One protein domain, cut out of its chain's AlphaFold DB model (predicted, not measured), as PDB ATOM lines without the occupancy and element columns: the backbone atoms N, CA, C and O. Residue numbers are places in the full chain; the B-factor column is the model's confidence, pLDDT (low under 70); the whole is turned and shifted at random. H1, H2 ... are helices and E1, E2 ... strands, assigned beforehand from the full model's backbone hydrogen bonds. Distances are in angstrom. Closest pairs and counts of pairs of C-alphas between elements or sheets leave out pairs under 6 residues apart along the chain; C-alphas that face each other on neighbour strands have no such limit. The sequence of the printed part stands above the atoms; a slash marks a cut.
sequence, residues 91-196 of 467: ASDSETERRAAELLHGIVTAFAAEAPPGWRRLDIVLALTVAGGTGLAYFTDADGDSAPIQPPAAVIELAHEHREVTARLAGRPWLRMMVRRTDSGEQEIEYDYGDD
ATOM      1  N   ALA A  91     103.208 131.478  76.214       68.75
ATOM      2  CA  ALA A  91     101.859 131.478  76.776       68.75
ATOM      3  C   ALA A  91     101.664 130.303  77.750       68.75
ATOM      4  O   ALA A  91     101.147 130.510  78.849       68.75
ATOM      5  N   SER A  92     102.130 129.097  77.397       73.56
ATOM      6  CA  SER A  92     102.079 127.932  78.296       73.56
ATOM      7  C   SER A  92     102.944 128.101  79.544       73.56
ATOM      8  O   SER A  92     102.545 127.653  80.621       73.56
ATOM      9  N   ASP A  93     104.083 128.781  79.424       83.81
ATOM     10  CA  ASP A  93     104.976 129.052  80.551       83.81
ATOM     11  C   ASP A  93     104.293 130.008  81.540       83.81
ATOM     12  O   ASP A  93     104.189 129.684  82.720       83.81
ATOM     13  N   SER A  94     103.683 131.100  81.055       87.00
ATOM     14  CA  SER A  94     102.958 132.061  81.908       87.00
ATOM     15  C   SER A  94     101.765 131.453  82.672       87.00
ATOM     16  O   SER A  94     101.496 131.818  83.818       87.00
ATOM     17  N   GLU A  95     101.067 130.482  82.074       91.50
ATOM     18  CA  GLU A  95      99.982 129.745  82.735       91.50
ATOM     19  C   GLU A  95     100.524 128.743  83.770       91.50
ATOM     20  O   GLU A  95      99.935 128.554  84.837       91.50
ATOM     21  N   THR A  96     101.680 128.139  83.492       91.69
ATOM     22  CA  THR A  96     102.379 127.229  84.412       91.69
ATOM     23  C   THR A  96     102.932 127.990  85.625       91.69
ATOM     24  O   THR A  96     102.763 127.534  86.755       91.69
ATOM     25  N   GLU A  97     103.504 129.182  85.423       93.31
ATOM     26  CA  GLU A  97     103.920 130.109  86.487       93.31
ATOM     27  C   GLU A  97     102.734 130.533  87.363       93.31
ATOM     28  O   GLU A  97     102.808 130.457  88.593       93.31
ATOM     29  N   ARG A  98     101.603 130.912  86.745       95.19
ATOM     30  CA  ARG A  98     100.367 131.247  87.468       95.19
ATOM     31  C   ARG A  98      99.883 130.072  88.318       95.19
ATOM     32  O   ARG A  98      99.570 130.263  89.494       95.19
ATOM     33  N   ARG A  99      99.867 128.854  87.762       96.00
ATOM     34  CA  ARG A  99      99.461 127.649  88.497       96.00
ATOM     35  C   ARG A  99     100.403 127.338  89.664       96.00
ATOM     36  O   ARG A  99      99.923 126.987  90.739       96.00
ATOM     37  N   ALA A 100     101.715 127.503  89.489       94.75
ATOM     38  CA  ALA A 100     102.685 127.338  90.572       94.75
ATOM     39  C   ALA A 100     102.417 128.331  91.716       94.75
ATOM     40  O   ALA A 100     102.303 127.923  92.872       94.75
ATOM     41  N   ALA A 101     102.216 129.613  91.396       94.88
ATOM     42  CA  ALA A 101     101.909 130.647  92.383       94.88
ATOM     43  C   ALA A 101     100.598 130.373  93.153       94.88
ATOM     44  O   ALA A 101     100.543 130.581  94.365       94.88
ATOM     45  N   GLU A 102      99.559 129.863  92.484       96.88
ATOM     46  CA  GLU A 102      98.299 129.457  93.125       96.88
ATOM     47  C   GLU A 102      98.478 128.293  94.107       96.88
ATOM     48  O   GLU A 102      97.950 128.336  95.221       96.88
ATOM     49  N   LEU A 103      99.232 127.262  93.715       97.38
ATOM     50  CA  LEU A 103      99.487 126.085  94.548       97.38
ATOM     51  C   LEU A 103     100.315 126.440  95.785       97.38
ATOM     52  O   LEU A 103      99.932 126.100  96.904       97.38
ATOM     53  N   LEU A 104     101.391 127.204  95.592       95.75
ATOM     54  CA  LEU A 104     102.197 127.794  96.658       95.75
ATOM     55  C   LEU A 104     101.339 128.630  97.620       95.75
ATOM     56  O   LEU A 104     101.433 128.470  98.837       95.75
ATOM     57  N   HIS A 105     100.473 129.503  97.097       94.69
ATOM     58  CA  HIS A 105      99.577 130.301  97.931       94.69
ATOM     59  C   HIS A 105      98.626 129.414  98.753       94.69
ATOM     60  O   HIS A 105      98.389 129.701  99.928       94.69
ATOM     61  N   GLY A 106      98.136 128.312  98.174       95.25
ATOM     62  CA  GLY A 106      97.350 127.293  98.870       95.25
ATOM     63  C   GLY A 106      98.114 126.622 100.017       95.25
ATOM     64  O   GLY A 106      97.604 126.585 101.135       95.25
ATOM     65  N   ILE A 107      99.348 126.166  99.766       94.94
ATOM     66  CA  ILE A 107     100.253 125.553 100.761       94.94
ATOM     67  C   ILE A 107     100.441 126.482 101.963       94.94
ATOM     68  O   ILE A 107     100.170 126.102 103.104       94.94
ATOM     69  N   VAL A 108     100.860 127.725 101.713       93.56
ATOM     70  CA  VAL A 108     101.169 128.680 102.787       93.56
ATOM     71  C   VAL A 108      99.900 129.119 103.526       93.56
ATOM     72  O   VAL A 108      99.926 129.287 104.744       93.56
ATOM     73  N   THR A 109      98.774 129.279 102.826       92.31
ATOM     74  CA  THR A 109      97.491 129.641 103.454       92.31
ATOM     75  C   THR A 109      96.949 128.520 104.337       92.31
ATOM     76  O   THR A 109      96.416 128.803 105.407       92.31
ATOM     77  N   ALA A 110      97.122 127.258 103.939       92.62
ATOM     78  CA  ALA A 110      96.703 126.109 104.733       92.62
ATOM     79  C   ALA A 110      97.501 125.980 106.042       92.62
ATOM     80  O   ALA A 110      96.896 125.735 107.081       92.62
ATOM     81  N   PHE A 111      98.819 126.222 106.033       91.81
ATOM     82  CA  PHE A 111      99.581 126.327 107.284       91.81
ATOM     83  C   PHE A 111      99.158 127.546 108.114       91.81
ATOM     84  O   PHE A 111      98.903 127.413 109.306       91.81
ATOM     85  N   ALA A 112      99.030 128.727 107.500       87.94
ATOM     86  CA  ALA A 112      98.677 129.957 108.215       87.94
ATOM     87  C   ALA A 112      97.277 129.922 108.866       87.94
ATOM     88  O   ALA A 112      97.023 130.675 109.804       87.94
ATOM     89  N   ALA A 113      96.375 129.050 108.401       88.81
ATOM     90  CA  ALA A 113      95.069 128.819 109.021       88.81
ATOM     91  C   ALA A 113      95.158 128.151 110.409       88.81
ATOM     92  O   ALA A 113      94.270 128.355 111.235       88.81
ATOM     93  N   GLU A 114      96.234 127.408 110.676       89.94
ATOM     94  CA  GLU A 114      96.503 126.718 111.945       89.94
ATOM     95  C   GLU A 114      97.402 127.547 112.892       89.94
ATOM     96  O   GLU A 114      97.878 127.049 113.914       89.94
ATOM     97  N   ALA A 115      97.677 128.813 112.554       89.75
ATOM     98  CA  ALA A 115      98.639 129.636 113.279       89.75
ATOM     99  C   ALA A 115      98.175 129.979 114.713       89.75
ATOM    100  O   ALA A 115      97.061 130.489 114.899       89.75
ATOM    101  N   PRO A 116      99.016 129.763 115.745       90.94
ATOM    102  CA  PRO A 116      98.662 130.069 117.125       90.94
ATOM    103  C   PRO A 116      98.578 131.591 117.357       90.94
ATOM    104  O   PRO A 116      99.306 132.360 116.724       90.94
ATOM    105  N   PRO A 117      97.730 132.073 118.285       89.81
ATOM    106  CA  PRO A 117      97.659 133.497 118.607       89.81
ATOM    107  C   PRO A 117      99.020 134.052 119.052       89.81
ATOM    108  O   PRO A 117      99.618 133.529 119.985       89.81
ATOM    109  N   GLY A 118      99.476 135.140 118.425       91.25
ATOM    110  CA  GLY A 118     100.743 135.802 118.774       91.25
ATOM    111  C   GLY A 118     101.979 135.335 117.996       91.25
ATOM    112  O   GLY A 118     103.060 135.865 118.247       91.25
ATOM    113  N   TRP A 119     101.831 134.407 117.040       94.75
ATOM    114  CA  TRP A 119     102.909 134.026 116.120       94.75
ATOM    115  C   TRP A 119     103.504 135.237 115.377       94.75
ATOM    116  O   TRP A 119     102.814 136.221 115.104       94.75
ATOM    117  N   ARG A 120     104.794 135.146 115.037       95.19
ATOM    118  CA  ARG A 120     105.567 136.163 114.301       95.19
ATOM    119  C   ARG A 120     106.193 135.631 113.025       95.19
ATOM    120  O   ARG A 120     106.258 136.356 112.034       95.19
ATOM    121  N   ARG A 121     106.651 134.379 113.047       95.50
ATOM    122  CA  ARG A 121     107.259 133.703 111.901       95.50
ATOM    123  C   ARG A 121     106.685 132.302 111.740       95.50
ATOM    124  O   ARG A 121     106.355 131.646 112.725       95.50
ATOM    125  N   LEU A 122     106.561 131.883 110.492       95.75
ATOM    126  CA  LEU A 122     106.226 130.542 110.047       95.75
ATOM    127  C   LEU A 122     107.366 130.079 109.139       95.75
ATOM    128  O   LEU A 122     107.561 130.660 108.072       95.75
ATOM    129  N   ASP A 123     108.101 129.055 109.556       96.12
ATOM    130  CA  ASP A 123     109.093 128.372 108.722       96.12
ATOM    131  C   ASP A 123     108.527 126.995 108.339       96.12
ATOM    132  O   ASP A 123     108.087 126.239 109.203       96.12
ATOM    133  N   ILE A 124     108.502 126.674 107.047       96.00
ATOM    134  CA  ILE A 124     107.993 125.421 106.473       96.00
ATOM    135  C   ILE A 124     109.137 124.741 105.725       96.00
ATOM    136  O   ILE A 124     109.797 125.381 104.907       96.00
ATOM    137  N   VAL A 125     109.307 123.436 105.928       96.38
ATOM    138  CA  VAL A 125     110.188 122.574 105.136       96.38
ATOM    139  C   VAL A 125     109.375 121.391 104.612       96.38
ATOM    140  O   VAL A 125     108.745 120.677 105.389       96.38
ATOM    141  N   LEU A 126     109.374 121.178 103.295       96.56
ATOM    142  CA  LEU A 126     108.741 120.026 102.639       96.56
ATOM    143  C   LEU A 126     109.782 119.312 101.773       96.56
ATOM    144  O   LEU A 126     110.317 119.923 100.851       96.56
ATOM    145  N   ALA A 127     110.051 118.032 102.033       96.81
ATOM    146  CA  ALA A 127     110.990 117.214 101.265       96.81
ATOM    147  C   ALA A 127     110.247 116.048 100.600       96.81
ATOM    148  O   ALA A 127     109.713 115.181 101.291       96.81
ATOM    149  N   LEU A 128     110.174 116.042  99.263       96.31
ATOM    150  CA  LEU A 128     109.265 115.193  98.482       96.31
ATOM    151  C   LEU A 128     109.952 114.489  97.299       96.31
ATOM    152  O   LEU A 128     110.831 115.035  96.632       96.31
ATOM    153  N   THR A 129     109.442 113.298  96.987       96.38
ATOM    154  CA  THR A 129     109.735 112.467  95.804       96.38
ATOM    155  C   THR A 129     108.429 111.905  95.232       96.38
ATOM    156  O   THR A 129     107.373 112.040  95.848       96.38
ATOM    157  N   VAL A 130     108.468 111.205  94.095       94.50
ATOM    158  CA  VAL A 130     107.302 110.429  93.612       94.50
ATOM    159  C   VAL A 130     106.865 109.288  94.545       94.50
ATOM    160  O   VAL A 130     105.725 108.844  94.456       94.50
ATOM    161  N   ALA A 131     107.739 108.809  95.436       91.69
ATOM    162  CA  ALA A 131     107.422 107.746  96.396       91.69
ATOM    163  C   ALA A 131     106.753 108.264  97.687       91.69
ATOM    164  O   ALA A 131     106.409 107.473  98.565       91.69
ATOM    165  N   GLY A 132     106.578 109.584  97.809       86.12
ATOM    166  CA  GLY A 132     106.105 110.271  99.008       86.12
ATOM    167  C   GLY A 132     107.149 111.246  99.547       86.12
ATOM    168  O   GLY A 132     108.093 111.633  98.849       86.12
ATOM    169  N   GLY A 133     106.992 111.659 100.800       88.19
ATOM    170  CA  GLY A 133     107.920 112.587 101.427       88.19
ATOM    171  C   GLY A 133     107.570 112.920 102.869       88.19
ATOM    172  O   GLY A 133     106.654 112.343 103.454       88.19
ATOM    173  N   THR A 134     108.319 113.866 103.425       88.69
ATOM    174  CA  THR A 134     108.127 114.407 104.769       88.69
ATOM    175  C   THR A 134     107.870 115.907 104.695       88.69
ATOM    176  O   THR A 134     108.190 116.577 103.709       88.69
ATOM    177  N   GLY A 135     107.290 116.447 105.755       90.31
ATOM    178  CA  GLY A 135     107.138 117.877 105.909       90.31
ATOM    179  C   GLY A 135     107.015 118.253 107.370       90.31
ATOM    180  O   GLY A 135     106.467 117.501 108.177       90.31
ATOM    181  N   LEU A 136     107.516 119.431 107.701       91.06
ATOM    182  CA  LEU A 136     107.467 119.986 109.040       91.06
ATOM    183  C   LEU A 136     107.373 121.502 108.929       91.06
ATOM    184  O   LEU A 136     107.998 122.107 108.061       91.06
ATOM    185  N   ALA A 137     106.585 122.119 109.797       93.56
ATOM    186  CA  ALA A 137     106.580 123.564 109.924       93.56
ATOM    187  C   ALA A 137     106.650 123.970 111.393       93.56
ATOM    188  O   ALA A 137     106.299 123.195 112.283       93.56
ATOM    189  N   TYR A 138     107.102 125.191 111.635       94.88
ATOM    190  CA  TYR A 138     107.255 125.771 112.957       94.88
ATOM    191  C   TYR A 138     106.650 127.167 112.975       94.88
ATOM    192  O   TYR A 138     106.904 127.967 112.076       94.88
ATOM    193  N   PHE A 139     105.894 127.468 114.027       95.81
ATOM    194  CA  PHE A 139     105.538 128.838 114.372       95.81
ATOM    195  C   PHE A 139     106.461 129.335 115.476       95.81
ATOM    196  O   PHE A 139     106.509 128.715 116.536       95.81
ATOM    197  N   THR A 140     107.142 130.454 115.241       95.94
ATOM    198  CA  THR A 140     107.906 131.187 116.259       95.94
ATOM    199  C   THR A 140     107.120 132.425 116.684       95.94
ATOM    200  O   THR A 140     106.573 133.131 115.829       95.94
ATOM    201  N   ASP A 141     107.038 132.690 117.987       94.06
ATOM    202  CA  ASP A 141     106.347 133.856 118.548       94.06
ATOM    203  C   ASP A 141     107.271 135.077 118.763       94.06
ATOM    204  O   ASP A 141     108.298 135.224 118.099       94.06
ATOM    205  N   ALA A 142     106.853 136.023 119.611       91.31
ATOM    206  CA  ALA A 142     107.603 137.244 119.905       91.31
ATOM    207  C   ALA A 142     108.705 137.069 120.965       91.31
ATOM    208  O   ALA A 142     109.616 137.895 121.007       91.31
ATOM    209  N   ASP A 143     108.610 136.036 121.803       91.06
ATOM    210  CA  ASP A 143     109.593 135.708 122.840       91.06
ATOM    211  C   ASP A 143     110.666 134.735 122.299       91.06
ATOM    212  O   ASP A 143     111.742 134.600 122.883       91.06
ATOM    213  N   GLY A 144     110.410 134.129 121.132       89.31
ATOM    214  CA  GLY A 144     111.319 133.234 120.408       89.31
ATOM    215  C   GLY A 144     110.961 131.753 120.555       89.31
ATOM    216  O   GLY A 144     111.613 130.900 119.943       89.31
ATOM    217  N   ASP A 145     109.912 131.440 121.317       91.69
ATOM    218  CA  ASP A 145     109.442 130.075 121.506       91.69
ATOM    219  C   ASP A 145     108.866 129.535 120.191       91.69
ATOM    220  O   ASP A 145     108.173 130.235 119.448       91.69
ATOM    221  N   SER A 146     109.197 128.279 119.876       92.25
ATOM    222  CA  SER A 146     108.864 127.650 118.595       92.25
ATOM    223  C   SER A 146     108.021 126.388 118.777       92.25
ATOM    224  O   SER A 146     108.424 125.446 119.459       92.25
ATOM    225  N   ALA A 147     106.855 126.356 118.132       90.62
ATOM    226  CA  ALA A 147     105.899 125.253 118.185       90.62
ATOM    227  C   ALA A 147     105.838 124.511 116.834       90.62
ATOM    228  O   ALA A 147     105.507 125.139 115.824       90.62
ATOM    229  N   PRO A 148     106.133 123.196 116.782       92.88
ATOM    230  CA  PRO A 148     106.042 122.419 115.551       92.88
ATOM    231  C   PRO A 148     104.586 122.108 115.187       92.88
ATOM    232  O   PRO A 148     103.765 121.796 116.052       92.88
ATOM    233  N   ILE A 149     104.292 122.095 113.890       91.56
ATOM    234  CA  ILE A 149     103.027 121.640 113.320       91.56
ATOM    235  C   ILE A 149     103.283 120.641 112.185       91.56
ATOM    236  O   ILE A 149     104.187 120.800 111.364       91.56
ATOM    237  N   GLN A 150     102.473 119.582 112.154       87.69
ATOM    238  CA  GLN A 150     102.498 118.585 111.088       87.69
ATOM    239  C   GLN A 150     101.717 119.095 109.864       87.69
ATOM    240  O   GLN A 150     100.639 119.665 110.047       87.69
ATOM    241  N   PRO A 151     102.204 118.885 108.626       86.56
ATOM    242  CA  PRO A 151     101.488 119.296 107.424       86.56
ATOM    243  C   PRO A 151     100.096 118.650 107.347       86.56
ATOM    244  O   PRO A 151      99.984 117.422 107.428       86.56
ATOM    245  N   PRO A 152      99.020 119.428 107.132       85.56
ATOM    246  CA  PRO A 152      97.730 118.865 106.758       85.56
ATOM    247  C   PRO A 152      97.865 118.045 105.467       85.56
ATOM    248  O   PRO A 152      98.554 118.468 104.543       85.56
ATOM    249  N   ALA A 153      97.168 116.911 105.344       85.56
ATOM    250  CA  ALA A 153      97.299 116.033 104.170       85.56
ATOM    251  C   ALA A 153      97.058 116.764 102.829       85.56
ATOM    252  O   ALA A 153      97.773 116.537 101.858       85.56
ATOM    253  N   ALA A 154      96.120 117.718 102.796       87.62
ATOM    254  CA  ALA A 154      95.864 118.555 101.621       87.62
ATOM    255  C   ALA A 154      97.070 119.421 101.199       87.62
ATOM    256  O   ALA A 154      97.198 119.751 100.025       87.62
ATOM    257  N   VAL A 155      97.965 119.778 102.127       91.38
ATOM    258  CA  VAL A 155      99.205 120.503 101.817       91.38
ATOM    259  C   VAL A 155     100.203 119.609 101.096       91.38
ATOM    260  O   VAL A 155     100.857 120.079 100.172       91.38
ATOM    261  N   ILE A 156     100.298 118.334 101.478       90.38
ATOM    262  CA  ILE A 156     101.175 117.368 100.808       90.38
ATOM    263  C   ILE A 156     100.731 117.179  99.351       90.38
ATOM    264  O   ILE A 156     101.557 117.304  98.452       90.38
ATOM    265  N   GLU A 157      99.428 117.017  99.098       91.12
ATOM    266  CA  GLU A 157      98.867 116.958  97.735       91.12
ATOM    267  C   GLU A 157      99.172 118.229  96.917       91.12
ATOM    268  O   GLU A 157      99.686 118.148  95.800       91.12
ATOM    269  N   LEU A 158      98.930 119.420  97.487       95.44
ATOM    270  CA  LEU A 158      99.255 120.698  96.835       95.44
ATOM    271  C   LEU A 158     100.757 120.836  96.545       95.44
ATOM    272  O   LEU A 158     101.133 121.400  95.519       95.44
ATOM    273  N   ALA A 159     101.616 120.329  97.431       95.69
ATOM    274  CA  ALA A 159     103.064 120.368  97.280       95.69
ATOM    275  C   ALA A 159     103.573 119.375  96.223       95.69
ATOM    276  O   ALA A 159     104.482 119.729  95.471       95.69
ATOM    277  N   HIS A 160     102.961 118.192  96.091       94.50
ATOM    278  CA  HIS A 160     103.221 117.284  94.971       94.50
ATOM    279  C   HIS A 160     102.805 117.910  93.631       94.50
ATOM    280  O   HIS A 160     103.618 117.936  92.706       94.50
ATOM    281  N   GLU A 161     101.609 118.509  93.526       95.56
ATOM    282  CA  GLU A 161     101.205 119.198  92.289       95.56
ATOM    283  C   GLU A 161     102.142 120.384  91.988       95.56
ATOM    284  O   GLU A 161     102.609 120.551  90.861       95.56
ATOM    285  N   HIS A 162     102.500 121.175  93.008       96.75
ATOM    286  CA  HIS A 162     103.440 122.289  92.869       96.75
ATOM    287  C   HIS A 162     104.800 121.820  92.338       96.75
ATOM    288  O   HIS A 162     105.380 122.454  91.452       96.75
ATOM    289  N   ARG A 163     105.301 120.689  92.846       96.44
ATOM    290  CA  ARG A 163     106.553 120.055  92.419       96.44
ATOM    291  C   ARG A 163     106.524 119.660  90.947       96.44
ATOM    292  O   ARG A 163     107.466 119.967  90.224       96.44
ATOM    293  N   GLU A 164     105.442 119.042  90.479       93.88
ATOM    294  CA  GLU A 164     105.286 118.665  89.067       93.88
ATOM    295  C   GLU A 164     105.137 119.874  88.136       93.88
ATOM    296  O   GLU A 164     105.669 119.876  87.024       93.88
ATOM    297  N   VAL A 165     104.418 120.913  88.575       95.19
ATOM    298  CA  VAL A 165     104.238 122.160  87.818       95.19
ATOM    299  C   VAL A 165     105.573 122.895  87.681       95.19
ATOM    300  O   VAL A 165     105.973 123.240  86.570       95.19
ATOM    301  N   THR A 166     106.303 123.076  88.783       95.06
ATOM    302  CA  THR A 166     107.608 123.761  88.781       95.06
ATOM    303  C   THR A 166     108.711 122.955  88.096       95.06
ATOM    304  O   THR A 166     109.570 123.552  87.448       95.06
ATOM    305  N   ALA A 167     108.652 121.617  88.111       93.56
ATOM    306  CA  ALA A 167     109.576 120.769  87.353       93.56
ATOM    307  C   ALA A 167     109.540 121.034  85.838       93.56
ATOM    308  O   ALA A 167     110.571 120.909  85.178       93.56
ATOM    309  N   ARG A 168     108.387 121.440  85.282       90.50
ATOM    310  CA  ARG A 168     108.267 121.815  83.860       90.50
ATOM    311  C   ARG A 168     108.972 123.133  83.530       90.50
ATOM    312  O   ARG A 168     109.516 123.251  82.441       90.50
ATOM    313  N   LEU A 169     109.001 124.078  84.473       88.56
ATOM    314  CA  LEU A 169     109.685 125.371  84.327       88.56
ATOM    315  C   LEU A 169     111.203 125.244  84.550       88.56
ATOM    316  O   LEU A 169     111.994 125.794  83.791       88.56
ATOM    317  N   ALA A 170     111.615 124.498  85.579       87.81
ATOM    318  CA  ALA A 170     113.019 124.345  85.974       87.81
ATOM    319  C   ALA A 170     113.757 123.189  85.263       87.81
ATOM    320  O   ALA A 170     114.959 123.009  85.455       87.81
ATOM    321  N   GLY A 171     113.049 122.355  84.494       87.88
ATOM    322  CA  GLY A 171     113.588 121.157  83.833       87.88
ATOM    323  C   GLY A 171     113.879 119.968  84.763       87.88
ATOM    324  O   GLY A 171     114.235 118.894  84.284       87.88
ATOM    325  N   ARG A 172     113.729 120.133  86.084       91.62
ATOM    326  CA  ARG A 172     113.851 119.085  87.110       91.62
ATOM    327  C   ARG A 172     112.997 119.443  88.334       91.62
ATOM    328  O   ARG A 172     112.872 120.629  88.635       91.62
ATOM    329  N   PRO A 173     112.434 118.469  89.068       95.88
ATOM    330  CA  PRO A 173     111.767 118.753  90.330       95.88
ATOM    331  C   PRO A 173     112.783 119.103  91.424       95.88
ATOM    332  O   PRO A 173     113.888 118.550  91.472       95.88
ATOM    333  N   TRP A 174     112.384 119.982  92.343       96.88
ATOM    334  CA  TRP A 174     113.076 120.168  93.617       96.88
ATOM    335  C   TRP A 174     112.915 118.921  94.501       96.88
ATOM    336  O   TRP A 174     111.943 118.169  94.379       96.88
ATOM    337  N   LEU A 175     113.886 118.670  95.377       97.00
ATOM    338  CA  LEU A 175     113.816 117.606  96.385       97.00
ATOM    339  C   LEU A 175     113.301 118.146  97.718       97.00
ATOM    340  O   LEU A 175     112.589 117.436  98.421       97.00
ATOM    341  N   ARG A 176     113.614 119.406  98.033       97.25
ATOM    342  CA  ARG A 176     113.151 120.104  99.230       97.25
ATOM    343  C   ARG A 176     112.740 121.544  98.896       97.25
ATOM    344  O   ARG A 176     113.351 122.192  98.053       97.25
ATOM    345  N   MET A 177     111.679 122.022  99.533       97.56
ATOM    346  CA  MET A 177     111.201 123.402  99.464       97.56
ATOM    347  C   MET A 177     111.191 123.977 100.878       97.56
ATOM    348  O   MET A 177     110.557 123.402 101.767       97.56
ATOM    349  N   MET A 178     111.854 125.116 101.063       97.19
ATOM    350  CA  MET A 178     111.749 125.929 102.271       97.19
ATOM    351  C   MET A 178     110.859 127.139 101.986       97.19
ATOM    352  O   MET A 178     110.997 127.788 100.948       97.19
ATOM    353  N   VAL A 179     109.959 127.469 102.912       96.69
ATOM    354  CA  VAL A 179     109.202 128.727 102.888       96.69
ATOM    355  C   VAL A 179     109.294 129.381 104.254       96.69
ATOM    356  O   VAL A 179     108.926 128.770 105.255       96.69
ATOM    357  N   ARG A 180     109.711 130.642 104.290       96.44
ATOM    358  CA  ARG A 180     109.652 131.488 105.479       96.44
ATOM    359  C   ARG A 180     108.616 132.577 105.261       96.44
ATOM    360  O   ARG A 180     108.596 133.218 104.213       96.44
ATOM    361  N   ARG A 181     107.751 132.804 106.245       95.44
ATOM    362  CA  ARG A 181     106.732 133.858 106.212       95.44
ATOM    363  C   ARG A 181     106.614 134.573 107.551       95.44
ATOM    364  O   ARG A 181     106.629 133.931 108.595       95.44
ATOM    365  N   THR A 182     106.443 135.889 107.524       94.50
ATOM    366  CA  THR A 182     106.190 136.713 108.715       94.50
ATOM    367  C   THR A 182     104.699 137.002 108.921       94.50
ATOM    368  O   THR A 182     103.882 136.871 108.002       94.50
ATOM    369  N   ASP A 183     104.344 137.474 110.117       90.38
ATOM    370  CA  ASP A 183     103.019 138.027 110.428       90.38
ATOM    371  C   ASP A 183     102.680 139.292 109.610       90.38
ATOM    372  O   ASP A 183     101.511 139.524 109.290       90.38
ATOM    373  N   SER A 184     103.691 140.067 109.190       90.00
ATOM    374  CA  SER A 184     103.551 141.185 108.241       90.00
ATOM    375  C   SER A 184     103.222 140.744 106.808       90.00
ATOM    376  O   SER A 184     102.779 141.564 106.003       90.00
ATOM    377  N   GLY A 185     103.382 139.454 106.491       86.81
ATOM    378  CA  GLY A 185     103.122 138.885 105.170       86.81
ATOM    379  C   GLY A 185     104.311 138.919 104.209       86.81
ATOM    380  O   GLY A 185     104.128 138.588 103.039       86.81
ATOM    381  N   GLU A 186     105.507 139.277 104.680       92.38
ATOM    382  CA  GLU A 186     106.748 139.051 103.934       92.38
ATOM    383  C   GLU A 186     106.961 137.541 103.777       92.38
ATOM    384  O   GLU A 186     106.671 136.769 104.694       92.38
ATOM    385  N   GLN A 187     107.413 137.116 102.597       93.50
ATOM    386  CA  GLN A 187     107.557 135.705 102.255       93.50
ATOM    387  C   GLN A 187     108.828 135.477 101.435       93.50
ATOM    388  O   GLN A 187     109.045 136.122 100.412       93.50
ATOM    389  N   GLU A 188     109.623 134.516 101.885       95.69
ATOM    390  CA  GLU A 188     110.856 134.028 101.276       95.69
ATOM    391  C   GLU A 188     110.661 132.546 100.932       95.69
ATOM    392  O   GLU A 188     109.976 131.814 101.654       95.69
ATOM    393  N   ILE A 189     111.177 132.120  99.780       95.31
ATOM    394  CA  ILE A 189     110.985 130.769  99.247       95.31
ATOM    395  C   ILE A 189     112.293 130.321  98.622       95.31
ATOM    396  O   ILE A 189     112.842 131.017  97.766       95.31
ATOM    397  N   GLU A 190     112.731 129.128  98.988       96.75
ATOM    398  CA  GLU A 190     113.929 128.509  98.445       96.75
ATOM    399  C   GLU A 190     113.618 127.086  97.976       96.75
ATOM    400  O   GLU A 190     112.862 126.341  98.608       96.75
ATOM    401  N   TYR A 191     114.225 126.705  96.851       96.50
ATOM    402  CA  TYR A 191     114.112 125.372  96.270       96.50
ATOM    403  C   TYR A 191     115.474 124.704  96.256       96.50
ATOM    404  O   TYR A 191     116.402 125.163  95.592       96.50
ATOM    405  N   ASP A 192     115.555 123.582  96.947       96.25
ATOM    406  CA  ASP A 192     116.731 122.744  97.024       96.25
ATOM    407  C   ASP A 192     116.531 121.532  96.104       96.25
ATOM    408  O   ASP A 192     115.643 120.689  96.281       96.25
ATOM    409  N   TYR A 193     117.353 121.472  95.060       95.50
ATOM    410  CA  TYR A 193     117.328 120.416  94.051       95.50
ATOM    411  C   TYR A 193     118.219 119.218  94.420       95.50
ATOM    412  O   TYR A 193     118.293 118.256  93.644       95.50
ATOM    413  N   GLY A 194     118.863 119.258  95.591       94.00
ATOM    414  CA  GLY A 194     119.841 118.284  96.057       94.00
ATOM    415  C   GLY A 194     121.196 118.399  95.374       94.00
ATOM    416  O   GLY A 194     121.859 117.377  95.212       94.00
ATOM    417  N   ASP A 195     121.582 119.593  94.912       92.12
ATOM    418  CA  ASP A 195     122.941 119.828  94.405       92.12
ATOM    419  C   ASP A 195     123.972 119.635  95.536       92.12
ATOM    420  O   ASP A 195     125.000 118.992  95.330       92.12
ATOM    421  N   ASP A 196     123.599 120.041  96.753       90.94
ATOM    422  CA  ASP A 196     124.282 119.756  98.016       90.94
ATOM    423  C   ASP A 196     123.534 118.689  98.854       90.94
ATOM    424  O   ASP A 196     122.356 118.411  98.594       90.94
TER     425      ASP A 196
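This is residues 91 to 196 of the 467 residues of an uncharacterized protein of Nocardia arthritidis (UniProt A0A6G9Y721). A twisted sheet of five strands has two helices, H1 and H2, packed side by side over one face, while its other face is bare. H1 covers the sheet with its residues 104 to 112. The printed part has 106 residues, in the order H1 E1 E2 E3 H2 E4 E5; the sheet runs E3 E2 E1 E4 E5, all antiparallel. The class is mixed, in two layers, helices on one face of a sheet; it is compact, radius of gyration of the C-alphas 14.1 A, spanning 44 by 28 by 26 A.

Start at H1, residues 91 to 112, on the sheet at a height of 11.9 A. Next, E1, residues 121 to 129, E2, residues 132 to 140, and E3, residues 146 to 149, form a meander, each strand the antiparallel neighbour of the one before; look for N 125 and O 136 at 2.8 A, and N 147 and O 139 at 2.9 A. H2, residues 153 to 170, touches H1, closest C-alphas Ile 107 and Val 155, 5.3 A, at a shallow tilt of 28 degrees, opposite ways. It lies over E2 and E1, across the strands, 72 degrees to E1 on the local plane. E4, residues 176 to 182, pairs with E1, N 124 and O 179 at 2.8 A. E5, residues 187 to 192, makes a hairpin with E4, N 178 and O 190 at 2.9 A. In H1 every O i to N i+4 pair is within hydrogen-bond range; in H2, 12 of 14.

Find C-alpha 91 at (101.859, 131.478, 76.776); from there H1 runs 31.6 A. E1 runs 26.8 A, E2 27.2 A, E3 9.9 A, H2 25.4 A and E4 20.4 A. E5 runs 16.7 A to C-alpha 192 at (116.731, 122.744, 97.024).

The farthest C-alphas, Ala 91 and Asp 143, are 46.9 A apart. The printed part has no cut and no long link. Residue 91 alone is under 70 in pLDDT.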